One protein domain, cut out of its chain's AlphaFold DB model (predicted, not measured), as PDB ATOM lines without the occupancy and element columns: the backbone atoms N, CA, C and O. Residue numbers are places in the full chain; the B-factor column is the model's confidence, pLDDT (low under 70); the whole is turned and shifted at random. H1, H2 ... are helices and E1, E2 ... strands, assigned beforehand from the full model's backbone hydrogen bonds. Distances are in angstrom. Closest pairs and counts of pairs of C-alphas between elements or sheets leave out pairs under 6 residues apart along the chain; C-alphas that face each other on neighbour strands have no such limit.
ATOM      1  N   TYR A  54     -33.367  -8.116  22.104       57.91
ATOM      2  CA  TYR A  54     -32.096  -7.373  21.956       57.91
ATOM      3  C   TYR A  54     -31.477  -7.401  20.555       57.91
ATOM      4  O   TYR A  54     -30.563  -6.626  20.292       57.91
ATOM      5  N   ARG A  55     -32.006  -8.221  19.640       68.00
ATOM      6  CA  ARG A  55     -31.578  -8.275  18.227       68.00
ATOM      7  C   ARG A  55     -32.532  -7.557  17.282       68.00
ATOM      8  O   ARG A  55     -32.698  -7.946  16.130       68.00
ATOM      9  N   ASP A  56     -33.210  -6.543  17.794       83.88
ATOM     10  CA  ASP A  56     -34.025  -5.677  16.961       83.88
ATOM     11  C   ASP A  56     -33.090  -4.673  16.270       83.88
ATOM     12  O   ASP A  56     -32.460  -3.883  16.977       83.88
ATOM     13  N   PRO A  57     -32.943  -4.698  14.930       89.81
ATOM     14  CA  PRO A  57     -32.089  -3.737  14.234       89.81
ATOM     15  C   PRO A  57     -32.654  -2.314  14.323       89.81
ATOM     16  O   PRO A  57     -31.905  -1.350  14.155       89.81
ATOM     17  N   ARG A  58     -33.958  -2.178  14.615       95.69
ATOM     18  CA  ARG A  58     -34.636  -0.889  14.735       95.69
ATOM     19  C   ARG A  58     -34.059  -0.062  15.874       95.69
ATOM     20  O   ARG A  58     -33.575  -0.583  16.877       95.69
ATOM     21  N   VAL A  59     -34.188   1.248  15.738       96.62
ATOM     22  CA  VAL A  59     -33.790   2.229  16.754       96.62
ATOM     23  C   VAL A  59     -34.856   3.308  16.886       96.62
ATOM     24  O   VAL A  59     -35.556   3.612  15.920       96.62
ATOM     25  N   CYS A  60     -34.943   3.929  18.057       98.00
ATOM     26  CA  CYS A  60     -35.682   5.167  18.253       98.00
ATOM     27  C   CYS A  60     -34.737   6.365  18.125       98.00
ATOM     28  O   CYS A  60     -33.692   6.390  18.781       98.00
ATOM     29  N   GLY A  61     -35.091   7.352  17.304       97.56
ATOM     30  CA  GLY A  61     -34.393   8.635  17.217       97.56
ATOM     31  C   GLY A  61     -34.777   9.599  18.347       97.56
ATOM     32  O   GLY A  61     -35.822   9.447  18.981       97.56
ATOM     33  N   VAL A  62     -33.952  10.620  18.600       96.56
ATOM     34  CA  VAL A  62     -34.252  11.695  19.577       96.56
ATOM     35  C   VAL A  62     -35.467  12.552  19.186       96.56
ATOM     36  O   VAL A  62     -36.020  13.262  20.019       96.56
ATOM     37  N   ASP A  63     -35.894  12.465  17.930       96.94
ATOM     38  CA  ASP A  63     -37.102  13.063  17.362       96.94
ATOM     39  C   ASP A  63     -38.378  12.223  17.602       96.94
ATOM     40  O   ASP A  63     -39.473  12.662  17.260       96.94
ATOM     41  N   GLY A  64     -38.257  11.030  18.200       96.81
ATOM     42  CA  GLY A  64     -39.378  10.124  18.486       96.81
ATOM     43  C   GLY A  64     -39.788   9.215  17.320       96.81
ATOM     44  O   GLY A  64     -40.772   8.482  17.435       96.81
ATOM     45  N   THR A  65     -39.043   9.216  16.211       98.31
ATOM     46  CA  THR A  65     -39.270   8.314  15.070       98.31
ATOM     47  C   THR A  65     -38.559   6.974  15.266       98.31
ATOM     48  O   THR A  65     -37.415   6.921  15.716       98.31
ATOM     49  N   THR A  66     -39.213   5.869  14.893       98.38
ATOM     50  CA  THR A  66     -38.553   4.555  14.781       98.38
ATOM     51  C   THR A  66     -37.979   4.362  13.379       98.38
ATOM     52  O   THR A  66     -38.716   4.446  12.399       98.38
ATOM     53  N   TYR A  67     -36.691   4.036  13.297       97.75
ATOM     54  CA  TYR A  67     -35.956   3.734  12.062       97.75
ATOM     55  C   TYR A  67     -35.632   2.241  11.982       97.75
ATOM     56  O   TYR A  67     -35.575   1.580  13.022       97.75
ATOM     57  N   ALA A  68     -35.387   1.689  10.786       96.94
ATOM     58  CA  ALA A  68     -35.044   0.272  10.649       96.94
ATOM     59  C   ALA A  68     -33.592  -0.043  11.050       96.94
ATOM     60  O   ALA A  68     -33.277  -1.204  11.308       96.94
ATOM     61  N   SER A  69     -32.726   0.975  11.142       95.75
ATOM     62  CA  SER A  69     -31.351   0.854  11.635       95.75
ATOM     63  C   SER A  69     -30.798   2.161  12.220       95.75
ATOM     64  O   SER A  69     -31.317   3.251  11.967       95.75
ATOM     65  N   ALA A  70     -29.690   2.063  12.963       94.38
ATOM     66  CA  ALA A  70     -28.910   3.223  13.405       94.38
ATOM     67  C   ALA A  70     -28.354   4.057  12.232       94.38
ATOM     68  O   ALA A  70     -28.256   5.280  12.344       94.38
ATOM     69  N   ASP A  71     -28.032   3.418  11.103       96.12
ATOM     70  CA  ASP A  71     -27.558   4.110   9.900       96.12
ATOM     71  C   ASP A  71     -28.678   4.904   9.214       96.12
ATOM     72  O   ASP A  71     -28.431   6.010   8.738       96.12
ATOM     73  N   GLU A  72     -29.921   4.409   9.227       97.75
ATOM     74  CA  GLU A  72     -31.089   5.166   8.751       97.75
ATOM     75  C   GLU A  72     -31.393   6.383   9.629       97.75
ATOM     76  O   GLU A  72     -31.604   7.473   9.101       97.75
ATOM     77  N   ALA A  73     -31.358   6.227  10.957       97.31
ATOM     78  CA  ALA A  73     -31.514   7.345  11.890       97.31
ATOM     79  C   ALA A  73     -30.453   8.433  11.629       97.31
ATOM     80  O   ALA A  73     -30.764   9.618  11.484       97.31
ATOM     81  N   LYS A  74     -29.193   8.016  11.451       96.62
ATOM     82  CA  LYS A  74     -28.085   8.906  11.090       96.62
ATOM     83  C   LYS A  74     -28.278   9.566   9.719       96.62
ATOM     84  O   LYS A  74     -27.997  10.754   9.581       96.62
ATOM     85  N   ALA A  75     -28.762   8.833   8.713       98.00
ATOM     86  CA  ALA A  75     -29.057   9.370   7.382       98.00
ATOM     87  C   ALA A  75     -30.214  10.387   7.400       98.00
ATOM     88  O   ALA A  75     -30.194  11.347   6.632       98.00
ATOM     89  N   ALA A  76     -31.175  10.225   8.314       97.94
ATOM     90  CA  ALA A  76     -32.232  11.196   8.592       97.94
ATOM     91  C   ALA A  76     -31.765  12.404   9.438       97.94
ATOM     92  O   ALA A  76     -32.555  13.310   9.696       97.94
ATOM     93  N   GLY A  77     -30.497  12.443   9.863       97.62
ATOM     94  CA  GLY A  77     -29.924  13.546  10.642       97.62
ATOM     95  C   GLY A  77     -30.295  13.547  12.129       97.62
ATOM     96  O   GLY A  77     -30.050  14.547  12.804       97.62
ATOM     97  N   THR A  78     -30.859  12.455  12.651       97.38
ATOM     98  CA  THR A  78     -31.213  12.304  14.070       97.38
ATOM     99  C   THR A  78     -30.190  11.431  14.809       97.38
ATOM    100  O   THR A  78     -29.469  10.626  14.216       97.38
ATOM    101  N   GLN A  79     -30.098  11.601  16.126       96.12
ATOM    102  CA  GLN A  79     -29.294  10.739  16.997       96.12
ATOM    103  C   GLN A  79     -30.157   9.592  17.525       96.12
ATOM    104  O   GLN A  79     -31.353   9.771  17.735       96.12
ATOM    105  N   VAL A  80     -29.562   8.428  17.794       96.50
ATOM    106  CA  VAL A  80     -30.285   7.317  18.428       96.50
ATOM    107  C   VAL A  80     -30.497   7.621  19.911       96.50
ATOM    108  O   VAL A  80     -29.543   7.830  20.658       96.50
ATOM    109  N   LEU A  81     -31.752   7.606  20.342       96.12
ATOM    110  CA  LEU A  81     -32.172   7.721  21.734       96.12
ATOM    111  C   LEU A  81     -32.074   6.358  22.441       96.12
ATOM    112  O   LEU A  81     -31.477   6.250  23.512       96.12
ATOM    113  N   ASN A  82     -32.602   5.303  21.806       96.44
ATOM    114  CA  ASN A  82     -32.479   3.920  22.267       96.44
ATOM    115  C   ASN A  82     -32.446   2.908  21.108       96.44
ATOM    116  O   ASN A  82     -33.040   3.136  20.058       96.44
ATOM    117  N   CYS A  83     -31.809   1.756  21.327       95.06
ATOM    118  CA  CYS A  83     -31.958   0.574  20.469       95.06
ATOM    119  C   CYS A  83     -33.343  -0.067  20.666       95.06
ATOM    120  O   CYS A  83     -33.919   0.024  21.756       95.06
ATOM    121  N   GLY A  84     -33.858  -0.747  19.642       94.50
ATOM    122  CA  GLY A  84     -35.257  -1.162  19.549       94.50
ATOM    123  C   GLY A  84     -36.186  -0.009  19.132       94.50
ATOM    124  O   GLY A  84     -35.750   1.140  19.056       94.50
ATOM    125  N   PRO A  85     -37.472  -0.289  18.860       96.50
ATOM    126  CA  PRO A  85     -38.454   0.733  18.514       96.50
ATOM    127  C   PRO A  85     -38.654   1.757  19.640       96.50
ATOM    128  O   PRO A  85     -38.310   1.523  20.805       96.50
ATOM    129  N   CYS A  86     -39.250   2.892  19.283       98.00
ATOM    130  CA  CYS A  86     -39.761   3.844  20.260       98.00
ATOM    131  C   CYS A  86     -40.904   3.226  21.076       98.00
ATOM    132  O   CYS A  86     -41.711   2.457  20.553       98.00
ATOM    133  N   GLY A  87     -40.998   3.618  22.342       97.88
ATOM    134  CA  GLY A  87     -42.134   3.343  23.213       97.88
ATOM    135  C   GLY A  87     -42.361   4.493  24.189       97.88
ATOM    136  O   GLY A  87     -41.802   5.577  24.041       97.88
ATOM    137  N   GLU A  88     -43.172   4.261  25.213       98.44
ATOM    138  CA  GLU A  88     -43.626   5.308  26.137       98.44
ATOM    139  C   GLU A  88     -42.495   5.956  26.963       98.44
ATOM    140  O   GLU A  88     -42.616   7.103  27.381       98.44
ATOM    141  N   CYS A  89     -41.382   5.245  27.180       98.44
ATOM    142  CA  CYS A  89     -40.180   5.759  27.848       98.44
ATOM    143  C   CYS A  89     -39.140   6.331  26.866       98.44
ATOM    144  O   CYS A  89     -38.080   6.775  27.301       98.44
ATOM    145  N   SER A  90     -39.390   6.300  25.554       97.81
ATOM    146  CA  SER A  90     -38.468   6.802  24.524       97.81
ATOM    147  C   SER A  90     -38.603   8.316  24.341       97.81
ATOM    148  O   SER A  90     -38.965   8.806  23.274       97.81
ATOM    149  N   ASN A  91     -38.320   9.072  25.400       96.56
ATOM    150  CA  ASN A  91     -38.301  10.535  25.388       96.56
ATOM    151  C   ASN A  91     -37.220  11.081  26.338       96.56
ATOM    152  O   ASN A  91     -36.749  10.379  27.235       96.56
ATOM    153  N   GLN A  92     -36.838  12.349  26.161       95.12
ATOM    154  CA  GLN A  92     -35.739  12.948  26.925       95.12
ATOM    155  C   GLN A  92     -35.981  12.949  28.445       95.12
ATOM    156  O   GLN A  92     -35.055  12.665  29.194       95.12
ATOM    157  N   GLN A  93     -37.210  13.204  28.912       96.50
ATOM    158  CA  GLN A  93     -37.521  13.268  30.348       96.50
ATOM    159  C   GLN A  93     -37.274  11.920  31.047       96.50
ATOM    160  O   GLN A  93     -36.670  11.877  32.123       96.50
ATOM    161  N   ASP A  94     -37.719  10.820  30.440       98.00
ATOM    162  CA  ASP A  94     -37.546   9.485  31.016       98.00
ATOM    163  C   ASP A  94     -36.095   8.985  30.897       98.00
ATOM    164  O   ASP A  94     -35.596   8.320  31.812       98.00
ATOM    165  N   LEU A  95     -35.362   9.369  29.843       95.94
ATOM    166  CA  LEU A  95     -33.925   9.082  29.746       95.94
ATOM    167  C   LEU A  95     -33.081   9.922  30.717       95.94
ATOM    168  O   LEU A  95     -32.153   9.382  31.321       95.94
ATOM    169  N   ASP A  96     -33.422  11.190  30.955       95.88
ATOM    170  CA  ASP A  96     -32.796  12.020  31.992       95.88
ATOM    171  C   ASP A  96     -33.023  11.414  33.384       95.88
ATOM    172  O   ASP A  96     -32.119  11.396  34.229       95.88
ATOM    173  N   LEU A  97     -34.212  10.847  33.625       96.75
ATOM    174  CA  LEU A  97     -34.490  10.061  34.824       96.75
ATOM    175  C   LEU A  97     -33.603   8.811  34.897       96.75
ATOM    176  O   LEU A  97     -32.959   8.595  35.928       96.75
ATOM    177  N   TYR A  98     -33.494   8.023  33.826       96.62
ATOM    178  CA  TYR A  98     -32.593   6.866  33.773       96.62
ATOM    179  C   TYR A  98     -31.121   7.234  34.020       96.62
ATOM    180  O   TYR A  98     -30.432   6.496  34.726       96.62
ATOM    181  N   LEU A  99     -30.649   8.370  33.502       94.06
ATOM    182  CA  LEU A  99     -29.294   8.886  33.711       94.06
ATOM    183  C   LEU A  99     -29.061   9.311  35.163       94.06
ATOM    184  O   LEU A  99     -28.136   8.821  35.817       94.06
ATOM    185  N   ARG A 100     -29.912  10.197  35.695       95.19
ATOM    186  CA  ARG A 100     -29.744  10.773  37.042       95.19
ATOM    187  C   ARG A 100     -29.943   9.749  38.165       95.19
ATOM    188  O   ARG A 100     -29.446   9.952  39.268       95.19
ATOM    189  N   THR A 101     -30.635   8.642  37.882       94.50
ATOM    190  CA  THR A 101     -30.847   7.515  38.809       94.50
ATOM    191  C   THR A 101     -30.097   6.243  38.402       94.50
ATOM    192  O   THR A 101     -30.367   5.165  38.931       94.50
ATOM    193  N   ARG A 102     -29.115   6.323  37.490       91.75
ATOM    194  CA  ARG A 102     -28.422   5.138  36.943       91.75
ATOM    195  C   ARG A 102     -27.830   4.199  38.004       91.75
ATOM    196  O   ARG A 102     -27.734   3.006  37.746       91.75
ATOM    197  N   THR A 103     -27.486   4.717  39.185       89.94
ATOM    198  CA  THR A 103     -26.918   3.974  40.324       89.94
ATOM    199  C   THR A 103     -27.934   3.515  41.382       89.94
ATOM    200  O   THR A 103     -27.528   2.894  42.360       89.94
ATOM    201  N   ASN A 104     -29.227   3.845  41.258       89.50
ATOM    202  CA  ASN A 104     -30.228   3.518  42.287       89.50
ATOM    203  C   ASN A 104     -31.680   3.337  41.797       89.50
ATOM    204  O   ASN A 104     -32.549   3.029  42.617       89.50
ATOM    205  N   LEU A 105     -31.972   3.482  40.498       92.69
ATOM    206  CA  LEU A 105     -33.326   3.355  39.938       92.69
ATOM    207  C   LEU A 105     -34.000   2.045  40.352       92.69
ATOM    208  O   LEU A 105     -35.177   2.031  40.709       92.69
ATOM    209  N   THR A 106     -33.229   0.956  40.360       87.94
ATOM    210  CA  THR A 106     -33.664  -0.377  40.778       87.94
ATOM    211  C   THR A 106     -34.262  -0.350  42.190       87.94
ATOM    212  O   THR A 106     -35.347  -0.878  42.422       87.94
ATOM    213  N   VAL A 107     -33.600   0.333  43.130       85.75
ATOM    214  CA  VAL A 107     -34.047   0.491  44.524       85.75
ATOM    215  C   VAL A 107     -35.277   1.397  44.612       85.75
ATOM    216  O   VAL A 107     -36.243   1.060  45.301       85.75
ATOM    217  N   LEU A 108     -35.277   2.520  43.886       91.56
ATOM    218  CA  LEU A 108     -36.376   3.494  43.875       91.56
ATOM    219  C   LEU A 108     -37.686   2.877  43.350       91.56
ATOM    220  O   LEU A 108     -38.731   2.980  43.996       91.56
ATOM    221  N   VAL A 109     -37.622   2.171  42.218       93.38
ATOM    222  CA  VAL A 109     -38.777   1.499  41.605       93.38
ATOM    223  C   VAL A 109     -39.243   0.314  42.457       93.38
ATOM    224  O   VAL A 109     -40.445   0.204  42.709       93.38
ATOM    225  N   ARG A 110     -38.330  -0.516  42.999       88.25
ATOM    226  CA  ARG A 110     -38.681  -1.586  43.962       88.25
ATOM    227  C   ARG A 110     -39.442  -1.015  45.169       88.25
ATOM    228  O   ARG A 110     -40.490  -1.547  45.540       88.25
ATOM    229  N   ALA A 111     -39.002   0.115  45.730       89.62
ATOM    230  CA  ALA A 111     -39.693   0.784  46.836       89.62
ATOM    231  C   ALA A 111     -41.104   1.281  46.453       89.62
ATOM    232  O   ALA A 111     -42.037   1.186  47.260       89.62
ATOM    233  N   CYS A 112     -41.312   1.766  45.224       94.06
ATOM    234  CA  CYS A 112     -42.658   2.036  44.710       94.06
ATOM    235  C   CYS A 112     -43.485   0.745  44.565       94.06
ATOM    236  O   CYS A 112     -44.651   0.725  44.966       94.06
ATOM    237  N   GLY A 113     -42.876  -0.342  44.081       91.44
ATOM    238  CA  GLY A 113     -43.501  -1.654  43.910       91.44
ATOM    239  C   GLY A 113     -44.034  -2.279  45.201       91.44
ATOM    240  O   GLY A 113     -45.119  -2.863  45.188       91.44
ATOM    241  N   MET A 114     -43.365  -2.064  46.338       88.50
ATOM    242  CA  MET A 114     -43.824  -2.529  47.661       88.50
ATOM    243  C   MET A 114     -45.172  -1.935  48.110       88.50
ATOM    244  O   MET A 114     -45.800  -2.439  49.041       88.50
ATOM    245  N   ARG A 115     -45.670  -0.879  47.454       91.31
ATOM    246  CA  ARG A 115     -46.986  -0.303  47.760       91.31
ATOM    247  C   ARG A 115     -48.091  -1.229  47.234       91.31
ATOM    248  O   ARG A 115     -48.161  -1.536  46.044       91.31
ATOM    249  N   LEU A 116     -48.970  -1.671  48.136       89.06
ATOM    250  CA  LEU A 116     -50.067  -2.600  47.823       89.06
ATOM    251  C   LEU A 116     -51.215  -1.932  47.047       89.06
ATOM    252  O   LEU A 116     -51.820  -2.550  46.180       89.06
ATOM    253  N   ILE A 117     -51.496  -0.658  47.331       93.69
ATOM    254  CA  ILE A 117     -52.554   0.113  46.665       93.69
ATOM    255  C   ILE A 117     -52.003   0.702  45.361       93.69
ATOM    256  O   ILE A 117     -51.098   1.538  45.422       93.69
ATOM    257  N   ALA A 118     -52.598   0.345  44.216       92.69
ATOM    258  CA  ALA A 118     -52.221   0.835  42.882       92.69
ATOM    259  C   ALA A 118     -52.025   2.362  42.854       92.69
ATOM    260  O   ALA A 118     -50.904   2.829  42.695       92.69
ATOM    261  N   LYS A 119     -53.051   3.140  43.229       94.50
ATOM    262  CA  LYS A 119     -52.990   4.615  43.302       94.50
ATOM    263  C   LYS A 119     -51.844   5.177  44.169       94.50
ATOM    264  O   LYS A 119     -51.437   6.316  43.964       94.50
ATOM    265  N   ARG A 120     -51.323   4.425  45.152       96.00
ATOM    266  CA  ARG A 120     -50.137   4.831  45.935       96.00
ATOM    267  C   ARG A 120     -48.827   4.481  45.223       96.00
ATOM    268  O   ARG A 120     -47.886   5.261  45.328       96.00
ATOM    269  N   ARG A 121     -48.751   3.328  44.544       95.62
ATOM    270  CA  ARG A 121     -47.625   2.945  43.668       95.62
ATOM    271  C   ARG A 121     -47.496   3.938  42.515       95.62
ATOM    272  O   ARG A 121     -46.407   4.441  42.285       95.62
ATOM    273  N   ASP A 122     -48.602   4.262  41.858       95.12
ATOM    274  CA  ASP A 122     -48.618   5.110  40.664       95.12
ATOM    275  C   ASP A 122     -48.116   6.520  41.009       95.12
ATOM    276  O   ASP A 122     -47.130   6.970  40.440       95.12
ATOM    277  N   LYS A 123     -48.647   7.127  42.081       97.19
ATOM    278  CA  LYS A 123     -48.125   8.384  42.651       97.19
ATOM    279  C   LYS A 123     -46.662   8.334  43.112       97.19
ATOM    280  O   LYS A 123     -46.036   9.374  43.265       97.19
ATOM    281  N   CYS A 124     -46.127   7.152  43.417       97.75
ATOM    282  CA  CYS A 124     -44.714   7.003  43.767       97.75
ATOM    283  C   CYS A 124     -43.835   7.058  42.517       97.75
ATOM    284  O   CYS A 124     -42.832   7.756  42.534       97.75
ATOM    285  N   LEU A 125     -44.238   6.369  41.445       97.56
ATOM    286  CA  LEU A 125     -43.557   6.404  40.149       97.56
ATOM    287  C   LEU A 125     -43.625   7.808  39.524       97.56
ATOM    288  O   LEU A 125     -42.601   8.326  39.092       97.56
ATOM    289  N   GLU A 126     -44.791   8.457  39.585       96.69
ATOM    290  CA  GLU A 126     -44.996   9.867  39.216       96.69
ATOM    291  C   GLU A 126     -43.993  10.783  39.943       96.69
ATOM    292  O   GLU A 126     -43.302  11.590  39.327       96.69
ATOM    293  N   ALA A 127     -43.824  10.594  41.258       97.88
ATOM    294  CA  ALA A 127     -42.885  11.362  42.076       97.88
ATOM    295  C   ALA A 127     -41.395  11.062  41.803       97.88
ATOM    296  O   ALA A 127     -40.540  11.834  42.241       97.88
ATOM    297  N   LEU A 128     -41.057   9.988  41.074       97.19
ATOM    298  CA  LEU A 128     -39.704   9.795  40.530       97.19
ATOM    299  C   LEU A 128     -39.455  10.677  39.293       97.19
ATOM    300  O   LEU A 128     -38.298  10.905  38.942       97.19
ATOM    301  N   GLY A 129     -40.506  11.217  38.671       97.69
ATOM    302  CA  GLY A 129     -40.437  12.079  37.490       97.69
ATOM    303  C   GLY A 129     -40.670  11.361  36.160       97.69
ATOM    304  O   GLY A 129     -40.341  11.935  35.126       97.69
ATOM    305  N   PHE A 130     -41.210  10.137  36.174       98.00
ATOM    306  CA  PHE A 130     -41.610   9.449  34.943       98.00
ATOM    307  C   PHE A 130     -42.723  10.213  34.213       98.00
ATOM    308  O   PHE A 130     -43.607  10.789  34.851       98.00
ATOM    309  N   THR A 131     -42.731  10.166  32.881       98.06
ATOM    310  CA  THR A 131     -43.914  10.567  32.106       98.06
ATOM    311  C   THR A 131     -45.099   9.633  32.410       98.06
ATOM    312  O   THR A 131     -44.891   8.470  32.770       98.06
ATOM    313  N   PRO A 132     -46.365  10.074  32.238       98.12
ATOM    314  CA  PRO A 132     -47.533   9.218  32.480       98.12
ATOM    315  C   PRO A 132     -47.547   7.929  31.641       98.12
ATOM    316  O   PRO A 132     -48.073   6.908  32.090       98.12
ATOM    317  N   GLY A 133     -46.951   7.973  30.445       98.00
ATOM    318  CA  GLY A 133     -46.739   6.818  29.580       98.00
ATOM    319  C   GLY A 133     -45.762   5.821  30.196       98.00
ATOM    320  O   GLY A 133     -46.141   4.695  30.523       98.00
ATOM    321  N   CYS A 134     -44.518   6.244  30.424       98.31
ATOM    322  CA  CYS A 134     -43.475   5.376  30.968       98.31
ATOM    323  C   CYS A 134     -43.816   4.840  32.371       98.31
ATOM    324  O   CYS A 134     -43.604   3.662  32.681       98.31
ATOM    325  N   GLN A 135     -44.450   5.674  33.203       97.94
ATOM    326  CA  GLN A 135     -45.014   5.287  34.498       97.94
ATOM    327  C   GLN A 135     -45.961   4.086  34.383       97.94
ATOM    328  O   GLN A 135     -45.939   3.211  35.252       97.94
ATOM    329  N   ARG A 136     -46.802   4.038  33.341       98.06
ATOM    330  CA  ARG A 136     -47.753   2.944  33.114       98.06
ATOM    331  C   ARG A 136     -47.019   1.633  32.838       98.06
ATOM    332  O   ARG A 136     -47.301   0.651  33.522       98.06
ATOM    333  N   CYS A 137     -46.016   1.647  31.959       98.31
ATOM    334  CA  CYS A 137     -45.182   0.474  31.678       98.31
ATOM    335  C   CYS A 137     -44.506  -0.065  32.953       98.31
ATOM    336  O   CYS A 137     -44.544  -1.264  33.225       98.31
ATOM    337  N   TYR A 138     -43.966   0.815  33.805       97.81
ATOM    338  CA  TYR A 138     -43.420   0.419  35.109       97.81
ATOM    339  C   TYR A 138     -44.482  -0.131  36.074       97.81
ATOM    340  O   TYR A 138     -44.240  -1.111  36.783       97.81
ATOM    341  N   ALA A 139     -45.669   0.476  36.117       97.25
ATOM    342  CA  ALA A 139     -46.778   0.017  36.949       97.25
ATOM    343  C   ALA A 139     -47.320  -1.357  36.510       97.25
ATOM    344  O   ALA A 139     -47.825  -2.106  37.357       97.25
ATOM    345  N   GLU A 140     -47.217  -1.686  35.223       97.00
ATOM    346  CA  GLU A 140     -47.547  -2.983  34.625       97.00
ATOM    347  C   GLU A 140     -46.450  -4.025  34.882       97.00
ATOM    348  O   GLU A 140     -46.784  -5.111  35.365       97.00
ATOM    349  N   ASN A 141     -45.160  -3.687  34.726       96.69
ATOM    350  CA  ASN A 141     -44.052  -4.590  35.085       96.69
ATOM    351  C   ASN A 141     -44.145  -5.022  36.552       96.69
ATOM    352  O   ASN A 141     -44.214  -6.210  36.840       96.69
ATOM    353  N   ILE A 142     -44.332  -4.066  37.470       95.56
ATOM    354  CA  ILE A 142     -44.534  -4.331  38.906       95.56
ATOM    355  C   ILE A 142     -45.729  -5.273  39.169       95.56
ATOM    356  O   ILE A 142     -45.759  -5.976  40.182       95.56
ATOM    357  N   GLN A 143     -46.756  -5.275  38.313       95.38
ATOM    358  CA  GLN A 143     -47.889  -6.203  38.438       95.38
ATOM    359  C   GLN A 143     -47.572  -7.589  37.884       95.38
ATOM    360  O   GLN A 143     -48.062  -8.570  38.441       95.38
ATOM    361  N   CYS A 144     -46.764  -7.676  36.830       96.38
ATOM    362  CA  CYS A 144     -46.203  -8.933  36.353       96.38
ATOM    363  C   CYS A 144     -45.257  -9.540  37.408       96.38
ATOM    364  O   CYS A 144     -45.470 -10.678  37.826       96.38
ATOM    365  N   ASP A 145     -44.332  -8.754  37.967       93.88
ATOM    366  CA  ASP A 145     -43.408  -9.173  39.029       93.88
ATOM    367  C   ASP A 145     -44.148  -9.769  40.228       93.88
ATOM    368  O   ASP A 145     -43.799 -10.834  40.733       93.88
ATOM    369  N   LYS A 146     -45.238  -9.126  40.665       93.06
ATOM    370  CA  LYS A 146     -46.080  -9.618  41.770       93.06
ATOM    371  C   LYS A 146     -46.808 -10.930  41.469       93.06
ATOM    372  O   LYS A 146     -47.216 -11.597  42.415       93.06
ATOM    373  N   LYS A 147     -46.994 -11.292  40.196       94.44
ATOM    374  CA  LYS A 147     -47.627 -12.552  39.769       94.44
ATOM    375  C   LYS A 147     -46.602 -13.669  39.563       94.44
ATOM    376  O   LYS A 147     -46.849 -14.787  39.999       94.44
ATOM    377  N   HIS A 148     -45.472 -13.365  38.924       94.56
ATOM    378  CA  HIS A 148     -44.502 -14.365  38.460       94.56
ATOM    379  C   HIS A 148     -43.240 -14.443  39.333       94.56
ATOM    380  O   HIS A 148     -42.701 -15.526  39.543       94.56
ATOM    381  N   CYS A 149     -42.799 -13.317  39.897       93.31
ATOM    382  CA  CYS A 149     -41.485 -13.164  40.532       93.31
ATOM    383  C   CYS A 149     -41.535 -12.800  42.022       93.31
ATOM    384  O   CYS A 149     -40.493 -12.608  42.651       93.31
ATOM    385  N   LEU A 150     -42.727 -12.771  42.631       92.62
ATOM    386  CA  LEU A 150     -42.919 -12.414  44.040       92.62
ATOM    387  C   LEU A 150     -42.021 -13.227  44.983       92.62
ATOM    388  O   LEU A 150     -41.421 -12.656  45.889       92.62
ATOM    389  N   TRP A 151     -41.902 -14.540  44.762       89.88
ATOM    390  CA  TRP A 151     -41.083 -15.411  45.608       89.88
ATOM    391  C   TRP A 151     -39.570 -15.157  45.482       89.88
ATOM    392  O   TRP A 151     -38.968 -14.815  46.503       89.88
ATOM    393  N   PRO A 152     -38.927 -15.242  44.293       88.19
ATOM    394  CA  PRO A 152     -37.497 -14.939  44.174       88.19
ATOM    395  C   PRO A 152     -37.161 -13.504  44.611       88.19
ATOM    396  O   PRO A 152     -36.123 -13.287  45.238       88.19
ATOM    397  N   CYS A 153     -38.056 -12.536  44.380       86.31
ATOM    398  CA  CYS A 153     -37.884 -11.162  44.851       86.31
ATOM    399  C   CYS A 153     -38.010 -10.995  46.367       86.31
ATOM    400  O   CYS A 153     -37.212 -10.265  46.962       86.31
ATOM    401  N   LEU A 154     -38.950 -11.684  47.018       86.44
ATOM    402  CA  LEU A 154     -39.067 -11.676  48.476       86.44
ATOM    403  C   LEU A 154     -37.852 -12.343  49.132       86.44
ATOM    404  O   LEU A 154     -37.254 -11.755  50.032       86.44
ATOM    405  N   VAL A 155     -37.447 -13.523  48.648       84.31
ATOM    406  CA  VAL A 155     -36.273 -14.253  49.154       84.31
ATOM    407  C   VAL A 155     -35.005 -13.413  49.004       84.31
ATOM    408  O   VAL A 155     -34.255 -13.279  49.970       84.31
ATOM    409  N   TYR A 156     -34.788 -12.789  47.841       81.31
ATOM    410  CA  TYR A 156     -33.655 -11.886  47.629       81.31
ATOM    411  C   TYR A 156     -33.683 -10.694  48.597       81.31
ATOM    412  O   TYR A 156     -32.695 -10.433  49.277       81.31
ATOM    413  N   THR A 157     -34.829 -10.016  48.724       78.00
ATOM    414  CA  THR A 157     -34.987  -8.843  49.602       78.00
ATOM    415  C   THR A 157     -34.716  -9.184  51.070       78.00
ATOM    416  O   THR A 157     -33.985  -8.462  51.746       78.00
ATOM    417  N   VAL A 158     -35.260 -10.302  51.564       80.00
ATOM    418  CA  VAL A 158     -35.034 -10.769  52.941       80.00
ATOM    419  C   VAL A 158     -33.572 -11.167  53.150       80.00
ATOM    420  O   VAL A 158     -32.978 -10.778  54.154       80.00
ATOM    421  N   ARG A 159     -32.954 -11.879  52.196       80.44
ATOM    422  CA  ARG A 159     -31.541 -12.278  52.287       80.44
ATOM    423  C   ARG A 159     -30.611 -11.065  52.334       80.44
ATOM    424  O   ARG A 159     -29.723 -11.038  53.177       80.44
ATOM    425  N   SER A 160     -30.843 -10.061  51.491       70.56
ATOM    426  CA  SER A 160     -30.055  -8.822  51.463       70.56
ATOM    427  C   SER A 160     -30.259  -7.942  52.703       70.56
ATOM    428  O   SER A 160     -29.384  -7.144  53.024       70.56
ATOM    429  N   TRP A 161     -31.378  -8.091  53.425       71.50
ATOM    430  CA  TRP A 161     -31.598  -7.422  54.713       71.50
ATOM    431  C   TRP A 161     -30.907  -8.139  55.882       71.50
ATOM    432  O   TRP A 161     -30.315  -7.484  56.734       71.50
ATOM    433  N   ILE A 162     -30.947  -9.477  55.909       76.12
ATOM    434  CA  ILE A 162     -30.273 -10.295  56.935       76.12
ATOM    435  C   ILE A 162     -28.748 -10.269  56.751       76.12
ATOM    436  O   ILE A 162     -28.007 -10.271  57.730       76.12
ATOM    437  N   TRP A 163     -28.279 -10.250  55.501       69.44
ATOM    438  CA  TRP A 163     -26.863 -10.277  55.147       69.44
ATOM    439  C   TRP A 163     -26.526  -9.168  54.135       69.44
ATOM    440  O   TRP A 163     -26.357  -9.446  52.941       69.44
ATOM    441  N   PRO A 164     -26.448  -7.899  54.579       61.91
ATOM    442  CA  PRO A 164     -26.107  -6.782  53.709       61.91
ATOM    443  C   PRO A 164     -24.652  -6.902  53.238       61.91
ATOM    444  O   PRO A 164     -23.707  -6.605  53.968       61.91
ATOM    445  N   ALA A 165     -24.461  -7.337  51.992       56.25
ATOM    446  CA  ALA A 165     -23.152  -7.335  51.354       56.25
ATOM    447  C   ALA A 165     -22.703  -5.885  51.112       56.25
ATOM    448  O   ALA A 165     -23.286  -5.167  50.297       56.25
ATOM    449  N   HIS A 166     -21.661  -5.441  51.815       41.88
ATOM    450  CA  HIS A 166     -21.098  -4.112  51.609       41.88
ATOM    451  C   HIS A 166     -20.430  -4.015  50.227       41.88
ATOM    452  O   HIS A 166     -19.410  -4.650  49.978       41.88
ATOM    453  N   GLY A 167     -20.984  -3.175  49.348       43.81
ATOM    454  CA  GLY A 167     -20.278  -2.652  48.173       43.81
ATOM    455  C   GLY A 167     -20.193  -3.548  46.933       43.81
ATOM    456  O   GLY A 167     -19.373  -3.254  46.068       43.81
ATOM    457  N   GLN A 168     -21.006  -4.602  46.798       45.94
ATOM    458  CA  GLN A 168     -21.041  -5.393  45.557       45.94
ATOM    459  C   GLN A 168     -22.113  -4.898  44.577       45.94
ATOM    460  O   GLN A 168     -23.262  -4.667  44.953       45.94
ATOM    461  N   GLN A 169     -21.718  -4.739  43.313       49.28
ATOM    462  CA  GLN A 169     -22.587  -4.344  42.204       49.28
ATOM    463  C   GLN A 169     -23.559  -5.492  41.874       49.28
ATOM    464  O   GLN A 169     -23.122  -6.635  41.728       49.28
ATOM    465  N   GLU A 170     -24.868  -5.223  41.763       57.53
ATOM    466  CA  GLU A 170     -25.844  -6.272  41.425       57.53
ATOM    467  C   GLU A 170     -25.564  -6.760  39.991       57.53
ATOM    468  O   GLU A 170     -25.681  -5.996  39.040       57.53
ATOM    469  N   SER A 171     -25.206  -8.028  39.789       56.53
ATOM    470  CA  SER A 171     -25.150  -8.617  38.441       56.53
ATOM    471  C   SER A 171     -26.422  -9.412  38.161       56.53
ATOM    472  O   SER A 171     -27.010  -9.983  39.084       56.53
ATOM    473  N   LEU A 172     -26.841  -9.503  36.893       54.00
ATOM    474  CA  LEU A 172     -28.017 -10.297  36.506       54.00
ATOM    475  C   LEU A 172     -27.960 -11.727  37.073       54.00
ATOM    476  O   LEU A 172     -28.931 -12.214  37.645       54.00
ATOM    477  N   HIS A 173     -26.790 -12.364  36.979       55.06
ATOM    478  CA  HIS A 173     -26.561 -13.733  37.446       55.06
ATOM    479  C   HIS A 173     -26.530 -13.887  38.976       55.06
ATOM    480  O   HIS A 173     -26.766 -14.986  39.473       55.06
ATOM    481  N   SER A 174     -26.259 -12.821  39.739       67.19
ATOM    482  CA  SER A 174     -26.273 -12.856  41.213       67.19
ATOM    483  C   SER A 174     -27.614 -12.437  41.824       67.19
ATOM    484  O   SER A 174     -27.828 -12.627  43.025       67.19
ATOM    485  N   ASN A 175     -28.540 -11.904  41.016       78.44
ATOM    486  CA  ASN A 175     -29.854 -11.464  41.466       78.44
ATOM    487  C   ASN A 175     -31.007 -12.301  40.854       78.44
ATOM    488  O   ASN A 175     -31.525 -11.955  39.790       78.44
ATOM    489  N   PRO A 176     -31.504 -13.347  41.553       85.75
ATOM    490  CA  PRO A 176     -32.605 -14.186  41.066       85.75
ATOM    491  C   PRO A 176     -33.954 -13.456  40.946       85.75
ATOM    492  O   PRO A 176     -34.827 -13.922  40.219       85.75
ATOM    493  N   CYS A 177     -34.145 -12.317  41.626       87.12
ATOM    494  CA  CYS A 177     -35.318 -11.461  41.414       87.12
ATOM    495  C   CYS A 177     -35.278 -10.841  40.016       87.12
ATOM    496  O   CYS A 177     -36.230 -10.963  39.250       87.12
ATOM    497  N   LEU A 178     -34.142 -10.225  39.681       85.12
ATOM    498  CA  LEU A 178     -33.927  -9.567  38.398       85.12
ATOM    499  C   LEU A 178     -33.934 -10.575  37.241       85.12
ATOM    500  O   LEU A 178     -34.566 -10.325  36.224       85.12
ATOM    501  N   ALA A 179     -33.303 -11.741  37.410       86.56
ATOM    502  CA  ALA A 179     -33.348 -12.808  36.409       86.56
ATOM    503  C   ALA A 179     -34.782 -13.301  36.125       86.56
ATOM    504  O   ALA A 179     -35.104 -13.637  34.986       86.56
ATOM    505  N   CYS A 180     -35.658 -13.318  37.136       90.19
ATOM    506  CA  CYS A 180     -37.069 -13.653  36.948       90.19
ATOM    507  C   CYS A 180     -37.834 -12.552  36.195       90.19
ATOM    508  O   CYS A 180     -38.559 -12.872  35.251       90.19
ATOM    509  N   ASP A 181     -37.651 -11.285  36.586       91.62
ATOM    510  CA  ASP A 181     -38.220 -10.109  35.906       91.62
ATOM    511  C   ASP A 181     -37.866 -10.132  34.410       91.62
ATOM    512  O   ASP A 181     -38.753 -10.169  33.559       91.62
ATOM    513  N   GLU A 182     -36.581 -10.266  34.074       87.44
ATOM    514  CA  GLU A 182     -36.108 -10.279  32.682       87.44
ATOM    515  C   GLU A 182     -36.714 -11.404  31.833       87.44
ATOM    516  O   GLU A 182     -36.951 -11.207  30.641       87.44
ATOM    517  N   ALA A 183     -36.962 -12.570  32.436       88.69
ATOM    518  CA  ALA A 183     -37.501 -13.738  31.749       88.69
ATOM    519  C   ALA A 183     -39.028 -13.690  31.558       88.69
ATOM    520  O   ALA A 183     -39.526 -14.212  30.562       88.69
ATOM    521  N   ASN A 184     -39.775 -13.093  32.496       90.50
ATOM    522  CA  ASN A 184     -41.245 -13.160  32.519       90.50
ATOM    523  C   ASN A 184     -41.931 -11.827  32.184       90.50
ATOM    524  O   ASN A 184     -43.005 -11.824  31.587       90.50
ATOM    525  N   CYS A 185     -41.333 -10.706  32.584       94.06
ATOM    526  CA  CYS A 185     -41.952  -9.377  32.577       94.06
ATOM    527  C   CYS A 185     -41.219  -8.400  31.644       94.06
ATOM    528  O   CYS A 185     -41.857  -7.631  30.919       94.06
ATOM    529  N   GLY A 186     -39.894  -8.543  31.550       91.75
ATOM    530  CA  GLY A 186     -39.011  -7.804  30.654       91.75
ATOM    531  C   GLY A 186     -39.487  -7.693  29.198       91.75
ATOM    532  O   GLY A 186     -39.429  -6.583  28.672       91.75
ATOM    533  N   PRO A 187     -39.984  -8.753  28.524       91.25
ATOM    534  CA  PRO A 187     -40.438  -8.651  27.134       91.25
ATOM    535  C   PRO A 187     -41.598  -7.661  26.948       91.25
ATOM    536  O   PRO A 187     -41.500  -6.758  26.120       91.25
ATOM    537  N   ALA A 188     -42.647  -7.768  27.769       93.94
ATOM    538  CA  ALA A 188     -43.808  -6.877  27.712       93.94
ATOM    539  C   ALA A 188     -43.459  -5.448  28.168       93.94
ATOM    540  O   ALA A 188     -43.928  -4.468  27.587       93.94
ATOM    541  N   PHE A 189     -42.582  -5.306  29.168       95.94
ATOM    542  CA  PHE A 189     -42.070  -3.994  29.561       95.94
ATOM    543  C   PHE A 189     -41.274  -3.330  28.436       95.94
ATOM    544  O   PHE A 189     -41.469  -2.147  28.192       95.94
ATOM    545  N   LEU A 190     -40.425  -4.067  27.716       93.62
ATOM    546  CA  LEU A 190     -39.662  -3.545  26.578       93.62
ATOM    547  C   LEU A 190     -40.535  -3.151  25.382       93.62
ATOM    548  O   LEU A 190     -40.165  -2.228  24.658       93.62
ATOM    549  N   GLU A 191     -41.653  -3.845  25.176       94.25
ATOM    550  CA  GLU A 191     -42.656  -3.517  24.159       94.25
ATOM    551  C   GLU A 191     -43.397  -2.214  24.504       94.25
ATOM    552  O   GLU A 191     -43.514  -1.336  23.657       94.25
ATOM    553  N   CYS A 192     -43.817  -2.040  25.762       97.81
ATOM    554  CA  CYS A 192     -44.474  -0.814  26.232       97.81
ATOM    555  C   CYS A 192     -43.505   0.381  26.315       97.81
ATOM    556  O   CYS A 192     -43.797   1.480  25.844       97.81
ATOM    557  N   ALA A 193     -42.342   0.178  26.939       97.94
ATOM    558  CA  ALA A 193     -41.401   1.238  27.273       97.94
ATOM    559  C   ALA A 193     -40.569   1.701  26.072       97.94
ATOM    560  O   ALA A 193     -40.230   2.881  25.999       97.94
ATOM    561  N   GLY A 194     -40.188   0.793  25.165       96.19
ATOM    562  CA  GLY A 194     -39.160   1.029  24.144       96.19
ATOM    563  C   GLY A 194     -37.760   1.151  24.760       96.19
ATOM    564  O   GLY A 194     -36.894   0.303  24.531       96.19
ATOM    565  N   ALA A 195     -37.561   2.154  25.615       95.69
ATOM    566  CA  ALA A 195     -36.314   2.450  26.310       95.69
ATOM    567  C   ALA A 195     -36.223   1.853  27.730       95.69
ATOM    568  O   ALA A 195     -37.115   1.990  28.568       95.69
ATOM    569  N   ASN A 196     -35.053   1.299  28.043       94.88
ATOM    570  CA  ASN A 196     -34.557   1.073  29.403       94.88
ATOM    571  C   ASN A 196     -33.087   1.532  29.475       94.88
ATOM    572  O   ASN A 196     -32.516   1.911  28.450       94.88
ATOM    573  N   ARG A 197     -32.445   1.471  30.651       93.75
ATOM    574  CA  ARG A 197     -31.041   1.904  30.829       93.75
ATOM    575  C   ARG A 197     -30.083   1.314  29.778       93.75
ATOM    576  O   ARG A 197     -29.468   2.082  29.045       93.75
ATOM    577  N   ARG A 198     -30.031  -0.017  29.612       91.00
ATOM    578  CA  ARG A 198     -29.134  -0.678  28.638       91.00
ATOM    579  C   ARG A 198     -29.483  -0.368  27.175       91.00
ATOM    580  O   ARG A 198     -28.584  -0.045  26.403       91.00
ATOM    581  N   ARG A 199     -30.771  -0.340  26.802       93.31
ATOM    582  CA  ARG A 199     -31.219   0.090  25.460       93.31
ATOM    583  C   ARG A 199     -30.907   1.559  25.168       93.31
ATOM    584  O   ARG A 199     -30.770   1.905  24.004       93.31
ATOM    585  N   SER A 200     -30.754   2.391  26.195       94.56
ATOM    586  CA  SER A 200     -30.391   3.812  26.085       94.56
ATOM    587  C   SER A 200     -28.876   4.064  26.166       94.56
ATOM    588  O   SER A 200     -28.462   5.213  26.237       94.56
ATOM    589  N   GLY A 201     -28.043   3.016  26.218       91.25
ATOM    590  CA  GLY A 201     -26.581   3.130  26.359       91.25
ATOM    591  C   GLY A 201     -26.077   3.396  27.789       91.25
ATOM    592  O   GLY A 201     -24.877   3.537  28.003       91.25
ATOM    593  N   ILE A 202     -26.968   3.446  28.784       91.44
ATOM    594  CA  ILE A 202     -26.662   3.908  30.144       91.44
ATOM    595  C   ILE A 202     -26.098   2.764  31.000       91.44
ATOM    596  O   ILE A 202     -26.823   1.840  31.382       91.44
ATOM    597  N   ILE A 203     -24.823   2.879  31.383       88.88
ATOM    598  CA  ILE A 203     -24.160   1.988  32.350       88.88
ATOM    599  C   ILE A 203     -24.673   2.267  33.779       88.88
ATOM    600  O   ILE A 203     -24.750   3.421  34.217       88.88
ATOM    601  N   SER A 204     -25.038   1.206  34.510       86.56
ATOM    602  CA  SER A 204     -25.880   1.282  35.718       86.56
ATOM    603  C   SER A 204     -25.334   0.522  36.942       86.56
ATOM    604  O   SER A 204     -24.303  -0.143  36.867       86.56
ATOM    605  N   ASP A 205     -26.049   0.602  38.074       79.50
ATOM    606  CA  ASP A 205     -25.862  -0.269  39.255       79.50
ATOM    607  C   ASP A 205     -25.971  -1.768  38.934       79.50
ATOM    608  O   ASP A 205     -25.416  -2.583  39.667       79.50
ATOM    609  N   ILE A 206     -26.650  -2.122  37.839       79.75
ATOM    610  CA  ILE A 206     -26.721  -3.490  37.340       79.75
ATOM    611  C   ILE A 206     -25.570  -3.748  36.359       79.75
ATOM    612  O   ILE A 206     -25.521  -3.126  35.293       79.75
ATOM    613  N   SER A 207     -24.692  -4.695  36.695       79.31
ATOM    614  CA  SER A 207     -23.622  -5.186  35.814       79.31
ATOM    615  C   SER A 207     -24.165  -6.127  34.727       79.31
ATOM    616  O   SER A 207     -25.057  -6.944  34.994       79.31
ATOM    617  N   ARG A 208     -23.647  -5.971  33.501       78.25
ATOM    618  CA  ARG A 208     -24.118  -6.557  32.231       78.25
ATOM    619  C   ARG A 208     -22.948  -6.843  31.296       78.25
ATOM    620  O   ARG A 208     -21.890  -6.243  31.460       78.25
TER     621      ARG A 208
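AT A GLANCE: This is residues 54 to 208 of the 227 residues of an uncharacterized protein of Edaphochlamys debaryana (UniProt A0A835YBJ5). An elongated helical body is built round the long helix H5, with the hairpin of H3 and H4 crossing one side of it and H8 running alongside it on the opposite side. At one end of the long axis lies a small head of two short strands, E1 and E2, with the short helix H1; at the other end is the hairpin of H6 and H7, from which residues 158 to 167 stick out. The printed part has 155 residues, with eight named helices and two named strands in the order E1, H1, E2, H2, H3, H4, H5, H6, H7, H8; the sheet, E1 - E2, is antiparallel and the class is mostly helix. The whole is compact, with a radius of gyration of the C-alphas of 16.0 A, and spans 53 by 33 by 26 A.

IN THESE COORDINATES: E1 is residues 59 to 61, starting at C-alpha 59 (-33.790, 2.229, 16.754). H1 is residues 70 to 75 and E2 residues 80 to 83. H2, residues 92 to 100, and H3, residues 105 to 113, each measure 12.0 A. H4, residues 118 to 128, is 15.6 A long. H5, residues 132 to 148, measures 24.5 A and begins at C-alpha 132 (-47.533, 9.218, 32.480). H6, residues 150 to 162, is 18.2 A long. H7 is residues 176 to 184, 12.2 A long. H8, residues 186 to 193, ends at C-alpha 193 (-41.401, 1.238, 27.273).

HOW THE PARTS SIT: H5 is the hub, touching H4, H7 and H8. With residues 134 to 141 alone it touches H8 at a shallow tilt of 16 degrees, opposite ways; the closest C-alphas, of Cys 137 and Cys 192, are 5.6 A apart. With residues 132 to 139 alone it touches H4 at a steep tilt of 53 degrees, opposite ways, closest at the C-alphas of Leu 125 and Gln 135, 5.9 A. H3 and H4 form a helical hairpin at 24 degrees, with the C-alphas of Cys 112 and Arg 121 closest at 5.2 A. With residues 144 to 148 alone H5 touches H7, only just about perpendicular at 71 degrees, closest at the C-alphas of Asp 145 and Asp 181, 6.1 A. H6, with residues 152 to 156 alone, touches H7 in a helical hairpin at 19 degrees; the closest C-alphas, of Cys 153 and Cys 177, are 4.3 A apart. H2 is close to H5 but not clearly touching, with the C-alphas of Asp 94 and Cys 134 closest at 7.2 A. E1 and E2 are antiparallel at 162 degrees; N 60 and O 82 are 2.9 A apart, within hydrogen-bond range. The closest C-alphas of E1 and H1, of Val 59 and Ala 70, are 6.0 A apart. In each of the eight named helices every O i to N i+4 pair is within hydrogen-bond range.

THE WHOLE: The C-alphas farthest apart, of Ala 75 and Ile 162, are 53.3 A from each other. The printed part has no cut. The link from H6 to H7, 13 residues, is long. Residues 170 to 171 pair briefly with residues 206 to 207, parallel. The mean pLDDT of the printed part is 89.5; residues 54 to 55 and 163 to 174 are under 70.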